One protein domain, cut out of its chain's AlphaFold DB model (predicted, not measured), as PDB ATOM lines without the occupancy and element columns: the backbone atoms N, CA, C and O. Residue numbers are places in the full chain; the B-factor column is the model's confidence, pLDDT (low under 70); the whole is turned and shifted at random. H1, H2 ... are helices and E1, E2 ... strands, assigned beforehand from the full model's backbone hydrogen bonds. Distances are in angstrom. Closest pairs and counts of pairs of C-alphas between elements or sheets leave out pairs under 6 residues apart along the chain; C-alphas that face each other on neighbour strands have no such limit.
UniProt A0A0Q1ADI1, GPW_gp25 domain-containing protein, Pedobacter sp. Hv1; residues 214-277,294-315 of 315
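Overview. This is residues 214 to 277 and 294 to 315 of the 315 residues of the protein "GPW_gp25 domain-containing protein" of Pedobacter sp. Hv1 (UniProt A0A0Q1ADI1). A twisted three-strand sheet, ordered E1, E4, E3, has helix H1 over one face, along E3, while a two-strand sheet, E2 and E5, adjoins E1 through E5. Both sheets are antiparallel. The 86 printed residues, mixed in class, run E1, E2, H1, E3, E4, E5. The whole is compact: radius of gyration of the C-alphas 13.0 A, spans 36 by 28 by 19 A.

Along the chain. Find C-alpha 214 at (163.416, 211.122, 176.142); E1 runs to 218. E2 is residues 230 to 234; H1, residues 251 to 261, spans 15.4 A. E3, residues 267 to 274, spans 22.5 A; E4, residues 296 to 304, 25.5 A. E5, residues 310 to 314, ends at (156.172, 213.777, 190.369).

Arrangement. Within hydrogen-bond range are N 215 and O 302, E1 to E4, 2.9 A; N 269 and O 301, E3 to E4, 3.1 A; N 231 and O 313, E2 to E5, 2.8 A. H1, every O i to N i+4 pair within range, makes two layers, a helix on one sheet face, height 8.6 A; its closest C-alphas to E3 are Thr 259 and Trp 268, 6.3 A. C-alphas Thr 217 and Asp 313, the closest of E1 and E5, are 6.0 A apart.

Size, cuts and confidence. The farthest C-alphas, Thr 240 and Ile 277, are 38.5 A apart. Across the cut, residues 278 to 293, C-alphas 277 and 294 are 6.9 A apart. Links E1 to E2 and E2 to H1 are long. Residues 273 to 277, 294 to 297, 305 to 306 and 308 have pLDDT under 70.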
ATOM      1  N   THR A 214     164.027 212.164 175.310       74.75
ATOM      2  CA  THR A 214     163.416 211.122 176.142       74.75
ATOM      3  C   THR A 214     163.585 211.511 177.599       74.75
ATOM      4  O   THR A 214     164.707 211.753 178.033       74.75
ATOM      5  N   MET A 215     162.482 211.536 178.336       78.56
ATOM      6  CA  MET A 215     162.450 211.772 179.775       78.56
ATOM      7  C   MET A 215     161.908 210.529 180.471       78.56
ATOM      8  O   MET A 215     161.053 209.824 179.925       78.56
ATOM      9  N   SER A 216     162.419 210.259 181.665       83.19
ATOM     10  CA  SER A 216     161.966 209.170 182.520       83.19
ATOM     11  C   SER A 216     161.901 209.668 183.951       83.19
ATOM     12  O   SER A 216     162.806 210.376 184.384       83.19
ATOM     13  N   THR A 217     160.842 209.297 184.660       84.31
ATOM     14  CA  THR A 217     160.709 209.520 186.100       84.31
ATOM     15  C   THR A 217     160.108 208.272 186.741       84.31
ATOM     16  O   THR A 217     159.303 207.570 186.112       84.31
ATOM     17  N   ASP A 218     160.530 207.962 187.961       83.12
ATOM     18  CA  ASP A 218     160.038 206.805 188.700       83.12
ATOM     19  C   ASP A 218     158.626 207.104 189.218       83.12
ATOM     20  O   ASP A 218     158.368 208.159 189.794       83.12
ATOM     21  N   ILE A 219     157.686 206.188 188.988       84.06
ATOM     22  CA  ILE A 219     156.303 206.331 189.444       84.06
ATOM     23  C   ILE A 219     156.263 206.006 190.943       84.06
ATOM     24  O   ILE A 219     156.545 204.861 191.311       84.06
ATOM     25  N   PRO A 220     155.894 206.966 191.814       82.81
ATOM     26  CA  PRO A 220     155.841 206.728 193.247       82.81
ATOM     27  C   PRO A 220     154.706 205.765 193.602       82.81
ATOM     28  O   PRO A 220     153.655 205.735 192.956       82.81
ATOM     29  N   ILE A 221     154.903 204.991 194.665       79.81
ATOM     30  CA  ILE A 221     153.838 204.178 195.253       79.81
ATOM     31  C   ILE A 221     152.909 205.125 196.015       79.81
ATOM     32  O   ILE A 221     153.359 205.879 196.873       79.81
ATOM     33  N   LEU A 222     151.618 205.105 195.683       81.19
ATOM     34  CA  LEU A 222     150.620 205.928 196.362       81.19
ATOM     35  C   LEU A 222     150.097 205.241 197.625       81.19
ATOM     36  O   LEU A 222     149.715 204.070 197.590       81.19
ATOM     37  N   ASP A 223     149.989 206.013 198.704       80.19
ATOM     38  CA  ASP A 223     149.233 205.628 199.894       80.19
ATOM     39  C   ASP A 223     147.716 205.679 199.646       80.19
ATOM     40  O   ASP A 223     147.214 206.287 198.693       80.19
ATOM     41  N   THR A 224     146.949 205.041 200.532       78.12
ATOM     42  CA  THR A 224     145.482 205.010 200.424       78.12
ATOM     43  C   THR A 224     144.900 206.422 200.528       78.12
ATOM     44  O   THR A 224     145.006 207.063 201.568       78.12
ATOM     45  N   GLY A 225     144.239 206.884 199.463       78.56
ATOM     46  CA  GLY A 225     143.632 208.221 199.390       78.56
ATOM     47  C   GLY A 225     144.529 209.300 198.773       78.56
ATOM     48  O   GLY A 225     144.077 210.434 198.636       78.56
ATOM     49  N   SER A 226     145.754 208.954 198.370       84.69
ATOM     50  CA  SER A 226     146.658 209.850 197.645       84.69
ATOM     51  C   SER A 226     146.377 209.851 196.138       84.69
ATOM     52  O   SER A 226     145.833 208.894 195.580       84.69
ATOM     53  N   PHE A 227     146.774 210.932 195.466       87.12
ATOM     54  CA  PHE A 227     146.617 211.123 194.024       87.12
ATOM     55  C   PHE A 227     147.963 211.474 193.395       87.12
ATOM     56  O   PHE A 227     148.808 212.088 194.042       87.12
ATOM     57  N   TYR A 228     148.151 211.119 192.126       86.44
ATOM     58  CA  TYR A 228     149.319 211.559 191.374       86.44
ATOM     59  C   TYR A 228     149.221 213.054 191.080       86.44
ATOM     60  O   TYR A 228     148.179 213.539 190.638       86.44
ATOM     61  N   ASN A 229     150.332 213.758 191.263       86.50
ATOM     62  CA  ASN A 229     150.527 215.111 190.777       86.50
ATOM     63  C   ASN A 229     151.840 215.163 189.993       86.50
ATOM     64  O   ASN A 229     152.851 214.601 190.413       86.50
ATOM     65  N   LEU A 230     151.804 215.775 188.812       86.94
ATOM     66  CA  LEU A 230     152.877 215.673 187.834       86.94
ATOM     67  C   LEU A 230     153.291 217.064 187.357       86.94
ATOM     68  O   LEU A 230     152.491 217.818 186.802       86.94
ATOM     69  N   SER A 231     154.569 217.372 187.560       85.31
ATOM     70  CA  SER A 231     155.245 218.536 187.004       85.31
ATOM     71  C   SER A 231     155.790 218.196 185.633       85.31
ATOM     72  O   SER A 231     156.627 217.302 185.492       85.31
ATOM     73  N   PHE A 232     155.341 218.920 184.619       86.88
ATOM     74  CA  PHE A 232     155.874 218.783 183.275       86.88
ATOM     75  C   PHE A 232     156.084 220.165 182.670       86.88
ATOM     76  O   PHE A 232     155.149 220.959 182.613       86.88
ATOM     77  N   LEU A 233     157.311 220.449 182.237       85.62
ATOM     78  CA  LEU A 233     157.668 221.664 181.504       85.62
ATOM     79  C   LEU A 233     158.240 221.267 180.147       85.62
ATOM     80  O   LEU A 233     159.028 220.328 180.067       85.62
ATOM     81  N   ILE A 234     157.872 221.993 179.095       81.25
ATOM     82  CA  ILE A 234     158.423 221.847 177.741       81.25
ATOM     83  C   ILE A 234     158.990 223.191 177.309       81.25
ATOM     84  O   ILE A 234     158.250 224.172 177.297       81.25
ATOM     85  N   ASP A 235     160.265 223.235 176.912       81.25
ATOM     86  CA  ASP A 235     160.961 224.474 176.541       81.25
ATOM     87  C   ASP A 235     160.690 225.603 177.564       81.25
ATOM     88  O   ASP A 235     160.324 226.720 177.201       81.25
ATOM     89  N   ASP A 236     160.774 225.263 178.858       79.50
ATOM     90  CA  ASP A 236     160.478 226.120 180.020       79.50
ATOM     91  C   ASP A 236     159.035 226.669 180.115       79.50
ATOM     92  O   ASP A 236     158.745 227.545 180.932       79.50
ATOM     93  N   ASN A 237     158.096 226.130 179.330       83.00
ATOM     94  CA  ASN A 237     156.678 226.493 179.351       83.00
ATOM     95  C   ASN A 237     155.800 225.394 179.968       83.00
ATOM     96  O   ASN A 237     156.024 224.197 179.764       83.00
ATOM     97  N   MET A 238     154.742 225.812 180.670       82.38
ATOM     98  CA  MET A 238     153.713 224.902 181.180       82.38
ATOM     99  C   MET A 238     152.828 224.383 180.028       82.38
ATOM    100  O   MET A 238     152.310 225.192 179.249       82.38
ATOM    101  N   PRO A 239     152.613 223.062 179.914       85.75
ATOM    102  CA  PRO A 239     151.758 222.455 178.901       85.75
ATOM    103  C   PRO A 239     150.283 222.796 179.148       85.75
ATOM    104  O   PRO A 239     149.850 223.023 180.281       85.75
ATOM    105  N   THR A 240     149.484 222.803 178.081       82.31
ATOM    106  CA  THR A 240     148.033 223.000 178.154       82.31
ATOM    107  C   THR A 240     147.306 221.741 177.668       82.31
ATOM    108  O   THR A 240     147.687 221.179 176.642       82.31
ATOM    109  N   PRO A 241     146.260 221.261 178.371       86.44
ATOM    110  CA  PRO A 241     145.744 221.727 179.665       86.44
ATOM    111  C   PRO A 241     146.665 221.367 180.850       86.44
ATOM    112  O   PRO A 241     147.510 220.482 180.737       86.44
ATOM    113  N   ILE A 242     146.483 222.052 181.985       86.75
ATOM    114  CA  ILE A 242     147.208 221.779 183.240       86.75
ATOM    115  C   ILE A 242     146.797 220.402 183.778       86.75
ATOM    116  O   ILE A 242     145.627 220.021 183.679       86.75
ATOM    117  N   PHE A 243     147.752 219.666 184.350       87.38
ATOM    118  CA  PHE A 243     147.489 218.365 184.959       87.38
ATOM    119  C   PHE A 243     146.501 218.499 186.134       87.38
ATOM    120  O   PHE A 243     146.678 219.380 186.981       87.38
ATOM    121  N   PRO A 244     145.439 217.679 186.199       85.44
ATOM    122  CA  PRO A 244     144.416 217.816 187.220       85.44
ATOM    123  C   PRO A 244     144.923 217.279 188.559       85.44
ATOM    124  O   PRO A 244     145.406 216.154 188.660       85.44
ATOM    125  N   ILE A 245     144.763 218.078 189.607       79.00
ATOM    126  CA  ILE A 245     145.144 217.716 190.975       79.00
ATOM    127  C   ILE A 245     143.998 216.902 191.602       79.00
ATOM    128  O   ILE A 245     142.836 217.133 191.277       79.00
ATOM    129  N   GLU A 246     144.314 215.939 192.473       79.06
ATOM    130  CA  GLU A 246     143.340 215.181 193.290       79.06
ATOM    131  C   GLU A 246     142.288 214.360 192.512       79.06
ATOM    132  O   GLU A 246     141.197 214.087 193.007       79.06
ATOM    133  N   THR A 247     142.587 213.953 191.274       80.44
ATOM    134  CA  THR A 247     141.629 213.193 190.439       80.44
ATOM    135  C   THR A 247     142.138 211.831 189.987       80.44
ATOM    136  O   THR A 247     141.345 210.910 189.802       80.44
ATOM    137  N   ILE A 248     143.450 211.686 189.808       85.12
ATOM    138  CA  ILE A 248     144.071 210.502 189.212       85.12
ATOM    139  C   ILE A 248     144.780 209.711 190.308       85.12
ATOM    140  O   ILE A 248     145.758 210.182 190.879       85.12
ATOM    141  N   ASN A 249     144.304 208.500 190.595       84.62
ATOM    142  CA  ASN A 249     144.858 207.630 191.643       84.62
ATOM    143  C   ASN A 249     145.332 206.264 191.119       84.62
ATOM    144  O   ASN A 249     145.845 205.447 191.879       84.62
ATOM    145  N   THR A 250     145.205 206.010 189.814       84.94
ATOM    146  CA  THR A 250     145.708 204.786 189.173       84.94
ATOM    147  C   THR A 250     146.648 205.107 188.014       84.94
ATOM    148  O   THR A 250     146.513 206.126 187.338       84.94
ATOM    149  N   ILE A 251     147.595 204.200 187.756       82.62
ATOM    150  CA  ILE A 251     148.566 204.322 186.654       82.62
ATOM    151  C   ILE A 251     147.859 204.303 185.289       82.62
ATOM    152  O   ILE A 251     148.267 205.005 184.367       82.62
ATOM    153  N   GLU A 252     146.778 203.533 185.153       84.62
ATOM    154  CA  GLU A 252     145.991 203.488 183.917       84.62
ATOM    155  C   GLU A 252     145.301 204.826 183.643       84.62
ATOM    156  O   GLU A 252     145.409 205.352 182.537       84.62
ATOM    157  N   GLN A 253     144.657 205.425 184.653       87.56
ATOM    158  CA  GLN A 253     144.065 206.761 184.526       87.56
ATOM    159  C   GLN A 253     145.121 207.820 184.203       87.56
ATOM    160  O   GLN A 253     144.868 208.680 183.360       87.56
ATOM    161  N   LEU A 254     146.306 207.733 184.820       87.31
ATOM    162  CA  LEU A 254     147.441 208.609 184.531       87.31
ATOM    163  C   LEU A 254     147.832 208.521 183.052       87.31
ATOM    164  O   LEU A 254     147.854 209.535 182.356       87.31
ATOM    165  N   LEU A 255     148.085 207.310 182.546       86.44
ATOM    166  CA  LEU A 255     148.508 207.111 181.161       86.44
ATOM    167  C   LEU A 255     147.420 207.519 180.155       86.44
ATOM    168  O   LEU A 255     147.727 208.143 179.136       86.44
ATOM    169  N   ILE A 256     146.152 207.208 180.444       86.81
ATOM    170  CA  ILE A 256     145.002 207.613 179.621       86.81
ATOM    171  C   ILE A 256     144.922 209.137 179.549       86.81
ATOM    172  O   ILE A 256     144.815 209.691 178.455       86.81
ATOM    173  N   TRP A 257     145.014 209.821 180.691       91.75
ATOM    174  CA  TRP A 257     144.929 211.275 180.732       91.75
ATOM    175  C   TRP A 257     146.056 211.926 179.927       91.75
ATOM    176  O   TRP A 257     145.776 212.785 179.089       91.75
ATOM    177  N   LEU A 258     147.302 211.476 180.119       88.88
ATOM    178  CA  LEU A 258     148.475 211.987 179.397       88.88
ATOM    179  C   LEU A 258     148.338 211.782 177.884       88.88
ATOM    180  O   LEU A 258     148.603 212.690 177.097       88.88
ATOM    181  N   THR A 259     147.859 210.610 177.466       86.00
ATOM    182  CA  THR A 259     147.681 210.285 176.045       86.00
ATOM    183  C   THR A 259     146.545 211.091 175.408       86.00
ATOM    184  O   THR A 259     146.642 211.479 174.248       86.00
ATOM    185  N   ILE A 260     145.472 211.390 176.143       87.94
ATOM    186  CA  ILE A 260     144.354 212.188 175.619       87.94
ATOM    187  C   ILE A 260     144.726 213.671 175.537       87.94
ATOM    188  O   ILE A 260     144.505 214.298 174.503       87.94
ATOM    189  N   ASN A 261     145.296 214.231 176.605       87.75
ATOM    190  CA  ASN A 261     145.464 215.678 176.744       87.75
ATOM    191  C   ASN A 261     146.802 216.190 176.198       87.75
ATOM    192  O   ASN A 261     146.858 217.309 175.696       87.75
ATOM    193  N   TRP A 262     147.867 215.385 176.258       87.81
ATOM    194  CA  TRP A 262     149.232 215.789 175.889       87.81
ATOM    195  C   TRP A 262     149.832 214.975 174.731       87.81
ATOM    196  O   TRP A 262     151.050 214.970 174.535       87.81
ATOM    197  N   SER A 263     149.002 214.323 173.910       81.94
ATOM    198  CA  SER A 263     149.457 213.624 172.691       81.94
ATOM    199  C   SER A 263     150.051 214.547 171.626       81.94
ATOM    200  O   SER A 263     150.835 214.097 170.788       81.94
ATOM    201  N   SER A 264     149.701 215.835 171.645       80.19
ATOM    202  CA  SER A 264     150.290 216.853 170.769       80.19
ATOM    203  C   SER A 264     151.762 217.116 171.087       80.19
ATOM    204  O   SER A 264     152.518 217.490 170.192       80.19
ATOM    205  N   TYR A 265     152.176 216.899 172.339       82.12
ATOM    206  CA  TYR A 265     153.527 217.198 172.797       82.12
ATOM    207  C   TYR A 265     154.511 216.047 172.585       82.12
ATOM    208  O   TYR A 265     155.701 216.273 172.355       82.12
ATOM    209  N   GLY A 266     154.033 214.807 172.652       81.44
ATOM    210  CA  GLY A 266     154.865 213.622 172.508       81.44
ATOM    211  C   GLY A 266     154.112 212.333 172.811       81.44
ATOM    212  O   GLY A 266     152.888 212.302 172.905       81.44
ATOM    213  N   SER A 267     154.861 211.240 172.912       82.44
ATOM    214  CA  SER A 267     154.342 209.911 173.234       82.44
ATOM    215  C   SER A 267     154.657 209.555 174.682       82.44
ATOM    216  O   SER A 267     155.787 209.748 175.133       82.44
ATOM    217  N   TRP A 268     153.665 209.004 175.379       85.81
ATOM    218  CA  TRP A 268     153.741 208.606 176.782       85.81
ATOM    219  C   TRP A 268     153.576 207.093 176.904       85.81
ATOM    220  O   TRP A 268     152.736 206.509 176.219       85.81
ATOM    221  N   TYR A 269     154.370 206.452 177.756       83.38
ATOM    222  CA  TYR A 269     154.235 205.027 178.065       83.38
ATOM    223  C   TYR A 269     154.844 204.703 179.429       83.38
ATOM    224  O   TYR A 269     155.621 205.482 179.971       83.38
ATOM    225  N   VAL A 270     154.490 203.547 179.990       84.81
ATOM    226  CA  VAL A 270     155.066 203.052 181.245       84.81
ATOM    227  C   VAL A 270     156.006 201.899 180.929       84.81
ATOM    228  O   VAL A 270     155.638 200.982 180.194       84.81
ATOM    229  N   ASN A 271     157.220 201.953 181.471       81.69
ATOM    230  CA  ASN A 271     158.176 200.859 181.407       81.69
ATOM    231  C   ASN A 271     158.246 200.165 182.771       81.69
ATOM    232  O   ASN A 271     158.406 200.833 183.789       81.69
ATOM    233  N   ASN A 272     158.144 198.839 182.790       75.94
ATOM    234  CA  ASN A 272     158.272 198.059 184.017       75.94
ATOM    235  C   ASN A 272     159.730 197.612 184.154       75.94
ATOM    236  O   ASN A 272     160.212 196.801 183.362       75.94
ATOM    237  N   THR A 273     160.431 198.140 185.148       58.03
ATOM    238  CA  THR A 273     161.775 197.714 185.529       58.03
ATOM    239  C   THR A 273     161.667 196.794 186.744       58.03
ATOM    240  O   THR A 273     161.215 197.176 187.819       58.03
ATOM    241  N   ASN A 274     162.083 195.537 186.594       50.09
ATOM    242  CA  ASN A 274     162.252 194.668 187.757       50.09
ATOM    243  C   ASN A 274     163.521 195.120 188.487       50.09
ATOM    244  O   ASN A 274     164.630 194.828 188.033       50.09
ATOM    245  N   VAL A 275     163.372 195.851 189.589       47.06
ATOM    246  CA  VAL A 275     164.493 196.179 190.470       47.06
ATOM    247  C   VAL A 275     164.666 195.009 191.433       47.06
ATOM    248  O   VAL A 275     163.843 194.783 192.316       47.06
ATOM    249  N   PHE A 276     165.727 194.225 191.241       39.94
ATOM    250  CA  PHE A 276     166.157 193.255 192.242       39.94
ATOM    251  C   PHE A 276     166.923 194.007 193.326       39.94
ATOM    252  O   PHE A 276     168.067 194.410 193.110       39.94
ATOM    253  N   ILE A 277     166.313 194.189 194.496       47.28
ATOM    254  CA  ILE A 277     167.078 194.508 195.699       47.28
ATOM    255  C   ILE A 277     167.739 193.194 196.114       47.28
ATOM    256  O   ILE A 277     167.091 192.294 196.643       47.28
ATOM    257  N   SER A 294     160.458 192.087 195.348       39.62
ATOM    258  CA  SER A 294     160.637 192.744 194.065       39.62
ATOM    259  C   SER A 294     159.509 193.760 193.952       39.62
ATOM    260  O   SER A 294     158.423 193.435 193.463       39.62
ATOM    261  N   THR A 295     159.718 194.975 194.447       47.12
ATOM    262  CA  THR A 295     158.825 196.073 194.103       47.12
ATOM    263  C   THR A 295     159.020 196.319 192.606       47.12
ATOM    264  O   THR A 295     160.145 196.560 192.159       47.12
ATOM    265  N   PRO A 296     157.975 196.171 191.770       53.06
ATOM    266  CA  PRO A 296     158.101 196.490 190.360       53.06
ATOM    267  C   PRO A 296     158.337 197.996 190.275       53.06
ATOM    268  O   PRO A 296     157.405 198.779 190.475       53.06
ATOM    269  N   GLY A 297     159.579 198.399 190.006       62.44
ATOM    270  CA  GLY A 297     159.876 199.757 189.593       62.44
ATOM    271  C   GLY A 297     159.086 200.018 188.317       62.44
ATOM    272  O   GLY A 297     159.101 199.219 187.377       62.44
ATOM    273  N   ARG A 298     158.293 201.083 188.299       78.00
ATOM    274  CA  ARG A 298     157.592 201.500 187.087       78.00
ATOM    275  C   ARG A 298     158.041 202.898 186.767       78.00
ATOM    276  O   ARG A 298     157.947 203.775 187.614       78.00
ATOM    277  N   ASN A 299     158.477 203.102 185.537       84.12
ATOM    278  CA  ASN A 299     158.979 204.387 185.091       84.12
ATOM    279  C   ASN A 299     157.991 204.959 184.089       84.12
ATOM    280  O   ASN A 299     157.624 204.294 183.113       84.12
ATOM    281  N   LEU A 300     157.569 206.198 184.316       86.44
ATOM    282  CA  LEU A 300     156.825 206.956 183.329       86.44
ATOM    283  C   LEU A 300     157.817 207.493 182.301       86.44
ATOM    284  O   LEU A 300     158.792 208.156 182.649       86.44
ATOM    285  N   MET A 301     157.564 207.196 181.034       84.81
ATOM    286  CA  MET A 301     158.412 207.572 179.914       84.81
ATOM    287  C   MET A 301     157.694 208.602 179.045       84.81
ATOM    288  O   MET A 301     156.540 208.401 178.659       84.81
ATOM    289  N   PHE A 302     158.409 209.664 178.680       85.38
ATOM    290  CA  PHE A 302     157.971 210.658 177.704       85.38
ATOM    291  C   PHE A 302     158.977 210.756 176.562       85.38
ATOM    292  O   PHE A 302     160.184 210.810 176.791       85.38
ATOM    293  N   GLN A 303     158.485 210.789 175.324       82.12
ATOM    294  CA  GLN A 303     159.312 210.938 174.131       82.12
ATOM    295  C   GLN A 303     158.755 211.994 173.186       82.12
ATOM    296  O   GLN A 303     157.592 211.931 172.786       82.12
ATOM    297  N   THR A 304     159.606 212.916 172.745       76.62
ATOM    298  CA  THR A 304     159.248 213.919 171.740       76.62
ATOM    299  C   THR A 304     160.405 214.225 170.802       76.62
ATOM    300  O   THR A 304     161.570 214.073 171.152       76.62
ATOM    301  N   ASN A 305     160.081 214.640 169.585       69.25
ATOM    302  CA  ASN A 305     161.023 215.167 168.601       69.25
ATOM    303  C   ASN A 305     160.665 216.602 168.172       69.25
ATOM    304  O   ASN A 305     161.183 217.087 167.167       69.25
ATOM    305  N   LEU A 306     159.740 217.241 168.897       68.06
ATOM    306  CA  LEU A 306     159.179 218.553 168.574       68.06
ATOM    307  C   LEU A 306     159.835 219.693 169.364       68.06
ATOM    308  O   LEU A 306     159.793 220.833 168.914       68.06
ATOM    309  N   PHE A 307     160.436 219.383 170.514       71.94
ATOM    310  CA  PHE A 307     160.915 220.363 171.491       71.94
ATOM    311  C   PHE A 307     162.376 220.122 171.860       71.94
ATOM    312  O   PHE A 307     162.912 219.029 171.645       71.94
ATOM    313  N   SER A 308     163.023 221.157 172.389       65.69
ATOM    314  CA  SER A 308     164.461 221.165 172.656       65.69
ATOM    315  C   SER A 308     164.814 220.760 174.089       65.69
ATOM    316  O   SER A 308     165.805 220.055 174.289       65.69
ATOM    317  N   THR A 309     163.988 221.135 175.067       73.94
ATOM    318  CA  THR A 309     164.137 220.787 176.483       73.94
ATOM    319  C   THR A 309     162.793 220.384 177.091       73.94
ATOM    320  O   THR A 309     161.724 220.779 176.624       73.94
ATOM    321  N   ALA A 310     162.836 219.556 178.134       81.31
ATOM    322  CA  ALA A 310     161.680 219.249 178.965       81.31
ATOM    323  C   ALA A 310     162.142 218.809 180.358       81.31
ATOM    324  O   ALA A 310     163.225 218.239 180.492       81.31
ATOM    325  N   SER A 311     161.313 219.034 181.375       83.38
ATOM    326  CA  SER A 311     161.473 218.468 182.719       83.38
ATOM    327  C   SER A 311     160.221 217.681 183.088       83.38
ATOM    328  O   SER A 311     159.118 218.076 182.713       83.38
ATOM    329  N   LEU A 312     160.387 216.553 183.778       87.19
ATOM    330  CA  LEU A 312     159.299 215.648 184.137       87.19
ATOM    331  C   LEU A 312     159.566 215.067 185.523       87.19
ATOM    332  O   LEU A 312     160.490 214.272 185.656       87.19
ATOM    333  N   ASP A 313     158.729 215.416 186.498       85.56
ATOM    334  CA  ASP A 313     158.835 214.944 187.881       85.56
ATOM    335  C   ASP A 313     157.448 214.767 188.516       85.56
ATOM    336  O   ASP A 313     156.500 215.476 188.173       85.56
ATOM    337  N   PHE A 314     157.327 213.843 189.469       83.69
ATOM    338  CA  PHE A 314     156.172 213.777 190.369       83.69
ATOM    339  C   PHE A 314     156.367 214.750 191.545       83.69
ATOM    340  O   PHE A 314     157.484 214.872 192.052       83.69
ATOM    341  N   ILE A 315     155.300 215.448 191.955       78.44
ATOM    342  CA  ILE A 315     155.289 216.399 193.091       78.44
ATOM    343  C   ILE A 315     154.429 215.853 194.223       78.44
ATOM    344  O   ILE A 315     153.313 215.377 193.919       78.44
TER     345      ILE A 315